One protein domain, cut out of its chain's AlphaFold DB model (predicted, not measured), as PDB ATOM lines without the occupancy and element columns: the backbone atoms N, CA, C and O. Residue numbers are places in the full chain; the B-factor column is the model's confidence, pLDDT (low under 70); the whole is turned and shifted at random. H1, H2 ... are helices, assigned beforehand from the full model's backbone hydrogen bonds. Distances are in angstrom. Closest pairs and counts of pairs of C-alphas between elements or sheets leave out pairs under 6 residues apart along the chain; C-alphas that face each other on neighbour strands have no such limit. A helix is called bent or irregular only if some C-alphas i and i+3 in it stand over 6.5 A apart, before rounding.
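Overview. This is residues 6 to 51 of the 51 residues of the protein "Putative SpdC2 protein" of Streptomyces scabiei (strain 87.22) (UniProt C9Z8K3). Three helices are strung one after another in a flat, open zigzag with no shared core. H1 and H2 make the arms of an open V whose corner is the short stretch of residues 21 to 23, and the small H3 turns off past the far end of H2. The printed part has 46 residues, with three named helices in the order H1, H2, H3 and no named strand, and its class is all helix. It is only just extended, close to loose, with a radius of gyration of the C-alphas of 14.3 A. The C-alphas span 40 by 24 by 9 A along their three main axes.

Along the chain. The printed part begins with H1, residues 6 to 20, which is the longest helix by residues. It starts at C-alpha 6, at (140.605, 207.200, 125.454), and measures 21.0 A from first to last C-alpha. H2 follows as residues 24 to 37, from C-alpha 24 at (150.691, 198.447, 143.665), and is 20.0 A long from first to last C-alpha. H3, residues 43 to 49, measures 10.1 A and ends at C-alpha 49, at (140.044, 175.167, 141.568). None of the three helices is bent or irregular.

Arrangement. H1 touches no helix. It is apart from H2, although the two are joined by a tight link of 3 residues. H1 and H3 are apart too. H2 and H3 are close but not clearly touching, with 2 pairs of C-alphas within 8 A. The closest C-alphas of this pair are those of Leu 36 and Ala 43, 6.0 A apart. The lines of H2 and H3 stand about perpendicular, at 78 degrees, and their centres are 16.6 A apart. In H1, H2 and H3 every pair of backbone O of residue i and N of residue i+4 is within hydrogen-bond range.

Size, cuts and confidence. The two C-alphas farthest apart, those of Ala 8 and Lys 51, are 41.7 A from each other. The outline is flat. Residues 6 to 16 of H1 stand free, and so do residues 18 to 26, residues 28 to 34 of H2 and residues 37 to 42. The printed part has no cut and ends at Lys 51, the chain's last residue. Both links are tight, with 5 residues between H2 and H3. The mean pLDDT of the printed part is 81.4, and the model's confidence is low, under 70, at residues 39 to 42 and at residue 51.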
ATOM      1  N   TRP A   6     139.665 208.182 124.909       89.75
ATOM      2  CA  TRP A   6     140.605 207.200 125.454       89.75
ATOM      3  C   TRP A   6     141.841 207.879 126.062       89.75
ATOM      4  O   TRP A   6     142.286 207.473 127.134       89.75
ATOM      5  N   LEU A   7     142.372 208.924 125.416       90.31
ATOM      6  CA  LEU A   7     143.518 209.674 125.931       90.31
ATOM      7  C   LEU A   7     143.157 210.398 127.228       90.31
ATOM      8  O   LEU A   7     143.929 210.356 128.182       90.31
ATOM      9  N   ALA A   8     141.964 210.994 127.292       90.81
ATOM     10  CA  ALA A   8     141.469 211.622 128.514       90.81
ATOM     11  C   ALA A   8     141.345 210.605 129.664       90.81
ATOM     12  O   ALA A   8     141.837 210.857 130.763       90.81
ATOM     13  N   LEU A   9     140.771 209.428 129.400       91.12
ATOM     14  CA  LEU A   9     140.655 208.332 130.370       91.12
ATOM     15  C   LEU A   9     142.018 207.832 130.859       91.12
ATOM     16  O   LEU A   9     142.209 207.644 132.060       91.12
ATOM     17  N   LEU A  10     142.977 207.661 129.947       91.25
ATOM     18  CA  LEU A  10     144.329 207.218 130.281       91.25
ATOM     19  C   LEU A  10     145.035 208.266 131.155       91.25
ATOM     20  O   LEU A  10     145.594 207.923 132.198       91.25
ATOM     21  N   CYS A  11     144.940 209.548 130.796       93.00
ATOM     22  CA  CYS A  11     145.484 210.642 131.600       93.00
ATOM     23  C   CYS A  11     144.855 210.708 132.997       93.00
ATOM     24  O   CYS A  11     145.591 210.828 133.975       93.00
ATOM     25  N   VAL A  12     143.529 210.589 133.114       92.19
ATOM     26  CA  VAL A  12     142.831 210.580 134.413       92.19
ATOM     27  C   VAL A  12     143.243 209.368 135.252       92.19
ATOM     28  O   VAL A  12     143.518 209.526 136.439       92.19
ATOM     29  N   GLY A  13     143.369 208.184 134.647       86.62
ATOM     30  CA  GLY A  13     143.842 206.980 135.333       86.62
ATOM     31  C   GLY A  13     145.275 207.127 135.857       86.62
ATOM     32  O   GLY A  13     145.537 206.863 137.030       86.62
ATOM     33  N   VAL A  14     146.196 207.626 135.025       87.94
ATOM     34  CA  VAL A  14     147.597 207.859 135.417       87.94
ATOM     35  C   VAL A  14     147.700 208.936 136.496       87.94
ATOM     36  O   VAL A  14     148.433 208.757 137.470       87.94
ATOM     37  N   LEU A  15     146.959 210.039 136.360       90.06
ATOM     38  CA  LEU A  15     146.929 211.107 137.359       90.06
ATOM     39  C   LEU A  15     146.331 210.618 138.679       90.06
ATOM     40  O   LEU A  15     146.917 210.883 139.723       90.06
ATOM     41  N   GLY A  16     145.240 209.852 138.648       86.81
ATOM     42  CA  GLY A  16     144.630 209.258 139.838       86.81
ATOM     43  C   GLY A  16     145.596 208.344 140.593       86.81
ATOM     44  O   GLY A  16     145.781 208.507 141.800       86.81
ATOM     45  N   VAL A  17     146.297 207.452 139.882       88.00
ATOM     46  CA  VAL A  17     147.336 206.589 140.476       88.00
ATOM     47  C   VAL A  17     148.484 207.424 141.049       88.00
ATOM     48  O   VAL A  17     148.966 207.159 142.149       88.00
ATOM     49  N   LYS A  18     148.919 208.473 140.348       82.81
ATOM     50  CA  LYS A  18     150.036 209.313 140.800       82.81
ATOM     51  C   LYS A  18     149.675 210.187 142.010       82.81
ATOM     52  O   LYS A  18     150.546 210.425 142.845       82.81
ATOM     53  N   LEU A  19     148.421 210.637 142.113       87.31
ATOM     54  CA  LEU A  19     147.938 211.527 143.175       87.31
ATOM     55  C   LEU A  19     147.608 210.765 144.465       87.31
ATOM     56  O   LEU A  19     147.981 211.202 145.549       87.31
ATOM     57  N   ILE A  20     146.949 209.610 144.343       84.62
ATOM     58  CA  ILE A  20     146.530 208.785 145.487       84.62
ATOM     59  C   ILE A  20     147.675 207.871 145.955       84.62
ATOM     60  O   ILE A  20     147.666 207.409 147.093       84.62
ATOM     61  N   ARG A  21     148.674 207.619 145.090       83.81
ATOM     62  CA  ARG A  21     149.728 206.606 145.277       83.81
ATOM     63  C   ARG A  21     149.170 205.297 145.849       83.81
ATOM     64  O   ARG A  21     149.648 204.834 146.889       83.81
ATOM     65  N   PRO A  22     148.149 204.702 145.208       80.19
ATOM     66  CA  PRO A  22     147.594 203.466 145.708       80.19
ATOM     67  C   PRO A  22     148.703 202.403 145.739       80.19
ATOM     68  O   PRO A  22     149.569 202.383 144.854       80.19
ATOM     69  N   PRO A  23     148.715 201.523 146.752       86.25
ATOM     70  CA  PRO A  23     149.661 200.421 146.794       86.25
ATOM     71  C   PRO A  23     149.520 199.590 145.518       86.25
ATOM     72  O   PRO A  23     148.409 199.277 145.092       86.25
ATOM     73  N   TRP A  24     150.650 199.210 144.919       83.06
ATOM     74  CA  TRP A  24     150.691 198.447 143.665       83.06
ATOM     75  C   TRP A  24     149.827 197.182 143.709       83.06
ATOM     76  O   TRP A  24     149.205 196.827 142.717       83.06
ATOM     77  N   TRP A  25     149.709 196.567 144.886       86.75
ATOM     78  CA  TRP A  25     148.831 195.425 145.122       86.75
ATOM     79  C   TRP A  25     147.356 195.697 144.820       86.75
ATOM     80  O   TRP A  25     146.702 194.830 144.252       86.75
ATOM     81  N   LEU A  26     146.828 196.884 145.136       84.44
ATOM     82  CA  LEU A  26     145.436 197.223 144.816       84.44
ATOM     83  C   LEU A  26     145.214 197.278 143.304       84.44
ATOM     84  O   LEU A  26     144.195 196.795 142.822       84.44
ATOM     85  N   ILE A  27     146.187 197.812 142.561       85.94
ATOM     86  CA  ILE A  27     146.143 197.846 141.097       85.94
ATOM     87  C   ILE A  27     146.160 196.417 140.556       85.94
ATOM     88  O   ILE A  27     145.321 196.079 139.727       85.94
ATOM     89  N   THR A  28     147.057 195.565 141.062       87.94
ATOM     90  CA  THR A  28     147.151 194.160 140.649       87.94
ATOM     91  C   THR A  28     145.862 193.400 140.934       87.94
ATOM     92  O   THR A  28     145.372 192.708 140.052       87.94
ATOM     93  N   VAL A  29     145.278 193.546 142.128       89.62
ATOM     94  CA  VAL A  29     144.020 192.876 142.495       89.62
ATOM     95  C   VAL A  29     142.858 193.373 141.638       89.62
ATOM     96  O   VAL A  29     142.051 192.555 141.213       89.62
ATOM     97  N   LEU A  30     142.779 194.675 141.343       86.88
ATOM     98  CA  LEU A  30     141.736 195.255 140.489       86.88
ATOM     99  C   LEU A  30     141.869 194.806 139.023       86.88
ATOM    100  O   LEU A  30     140.873 194.465 138.388       86.88
ATOM    101  N   LEU A  31     143.094 194.780 138.486       86.19
ATOM    102  CA  LEU A  31     143.363 194.273 137.137       86.19
ATOM    103  C   LEU A  31     143.067 192.776 137.048       86.19
ATOM    104  O   LEU A  31     142.445 192.334 136.087       86.19
ATOM    105  N   LEU A  32     143.506 192.008 138.049       87.62
ATOM    106  CA  LEU A  32     143.294 190.568 138.111       87.62
ATOM    107  C   LEU A  32     141.799 190.266 138.225       87.62
ATOM    108  O   LEU A  32     141.283 189.510 137.417       87.62
ATOM    109  N   SER A  33     141.075 190.890 139.155       83.38
ATOM    110  CA  SER A  33     139.637 190.657 139.315       83.38
ATOM    111  C   SER A  33     138.849 191.035 138.059       83.38
ATOM    112  O   SER A  33     138.040 190.233 137.602       83.38
ATOM    113  N   GLY A  34     139.136 192.185 137.438       83.62
ATOM    114  CA  GLY A  34     138.517 192.585 136.170       83.62
ATOM    115  C   GLY A  34     138.818 191.615 135.024       83.62
ATOM    116  O   GLY A  34     137.915 191.250 134.274       83.62
ATOM    117  N   TYR A  35     140.060 191.135 134.923       82.38
ATOM    118  CA  TYR A  35     140.456 190.122 133.940       82.38
ATOM    119  C   TYR A  35     139.724 188.793 134.157       82.38
ATOM    120  O   TYR A  35     139.311 188.158 133.194       82.38
ATOM    121  N   LEU A  36     139.525 188.375 135.407       81.75
ATOM    122  CA  LEU A  36     138.816 187.138 135.732       81.75
ATOM    123  C   LEU A  36     137.307 187.223 135.480       81.75
ATOM    124  O   LEU A  36     136.715 186.237 135.055       81.75
ATOM    125  N   ILE A  37     136.706 188.395 135.702       78.19
ATOM    126  CA  ILE A  37     135.281 188.654 135.440       78.19
ATOM    127  C   ILE A  37     134.980 188.688 133.937       78.19
ATOM    128  O   ILE A  37     133.877 188.346 133.528       78.19
ATOM    129  N   ALA A  38     135.945 189.074 133.102       81.88
ATOM    130  CA  ALA A  38     135.761 189.221 131.659       81.88
ATOM    131  C   ALA A  38     135.709 187.888 130.872       81.88
ATOM    132  O   ALA A  38     136.076 187.882 129.699       81.88
ATOM    133  N   ASP A  39     135.307 186.770 131.495       66.62
ATOM    134  CA  ASP A  39     135.305 185.419 130.891       66.62
ATOM    135  C   ASP A  39     136.642 185.081 130.203       66.62
ATOM    136  O   ASP A  39     136.723 184.559 129.089       66.62
ATOM    137  N   SER A  40     137.738 185.448 130.866       66.12
ATOM    138  CA  SER A  40     139.066 185.347 130.275       66.12
ATOM    139  C   SER A  40     139.593 183.909 130.245       66.12
ATOM    140  O   SER A  40     139.064 183.011 130.890       66.12
ATOM    141  N   LEU A  41     140.698 183.675 129.536       65.81
ATOM    142  CA  LEU A  41     141.321 182.359 129.314       65.81
ATOM    143  C   LEU A  41     141.626 181.567 130.606       65.81
ATOM    144  O   LEU A  41     141.782 180.350 130.560       65.81
ATOM    145  N   LEU A  42     141.711 182.247 131.758       63.53
ATOM    146  CA  LEU A  42     141.919 181.642 133.083       63.53
ATOM    147  C   LEU A  42     140.617 181.312 133.835       63.53
ATOM    148  O   LEU A  42     140.670 180.609 134.844       63.53
ATOM    149  N   ALA A  43     139.461 181.772 133.352       70.06
ATOM    150  CA  ALA A  43     138.146 181.454 133.903       70.06
ATOM    151  C   ALA A  43     137.909 179.937 134.066       70.06
ATOM    152  O   ALA A  43     137.522 179.532 135.166       70.06
ATOM    153  N   PRO A  44     138.206 179.058 133.079       70.19
ATOM    154  CA  PRO A  44     138.028 177.615 133.267       70.19
ATOM    155  C   PRO A  44     138.969 177.022 134.328       70.19
ATOM    156  O   PRO A  44     138.576 176.106 135.048       70.19
ATOM    157  N   VAL A  45     140.187 177.558 134.472       75.19
ATOM    158  CA  VAL A  45     141.172 177.081 135.460       75.19
ATOM    159  C   VAL A  45     140.725 177.423 136.881       75.19
ATOM    160  O   VAL A  45     140.795 176.578 137.768       75.19
ATOM    161  N   ILE A  46     140.209 178.631 137.102       70.75
ATOM    162  CA  ILE A  46     139.728 179.057 138.424       70.75
ATOM    163  C   ILE A  46     138.433 178.348 138.790       70.75
ATOM    164  O   ILE A  46     138.296 177.889 139.920       70.75
ATOM    165  N   ASN A  47     137.519 178.177 137.833       71.00
ATOM    166  CA  ASN A  47     136.291 177.423 138.068       71.00
ATOM    167  C   ASN A  47     136.585 175.953 138.442       71.00
ATOM    168  O   ASN A  47     135.841 175.343 139.203       71.00
ATOM    169  N   SER A  48     137.705 175.399 137.962       74.19
ATOM    170  CA  SER A  48     138.178 174.063 138.344       74.19
ATOM    171  C   SER A  48     138.865 173.997 139.714       74.19
ATOM    172  O   SER A  48     138.961 172.902 140.256       74.19
ATOM    173  N   LEU A  49     139.374 175.110 140.255       75.75
ATOM    174  CA  LEU A  49     140.044 175.167 141.568       75.75
ATOM    175  C   LEU A  49     139.083 175.503 142.717       75.75
ATOM    176  O   LEU A  49     139.396 175.247 143.875       75.75
ATOM    177  N   VAL A  50     137.944 176.121 142.400       72.81
ATOM    178  CA  VAL A  50     136.890 176.482 143.365       72.81
ATOM    179  C   VAL A  50     135.929 175.308 143.629       72.81
ATOM    180  O   VAL A  50     135.135 175.370 144.566       72.81
ATOM    181  N   LYS A  51     136.005 174.235 142.832       51.84
ATOM    182  CA  LYS A  51     135.205 173.015 142.990       51.84
ATOM    183  C   LYS A  51     135.946 171.948 143.784       51.84
ATOM    184  O   LYS A  51     135.260 171.262 144.573       51.84
TER     185      LYS A  51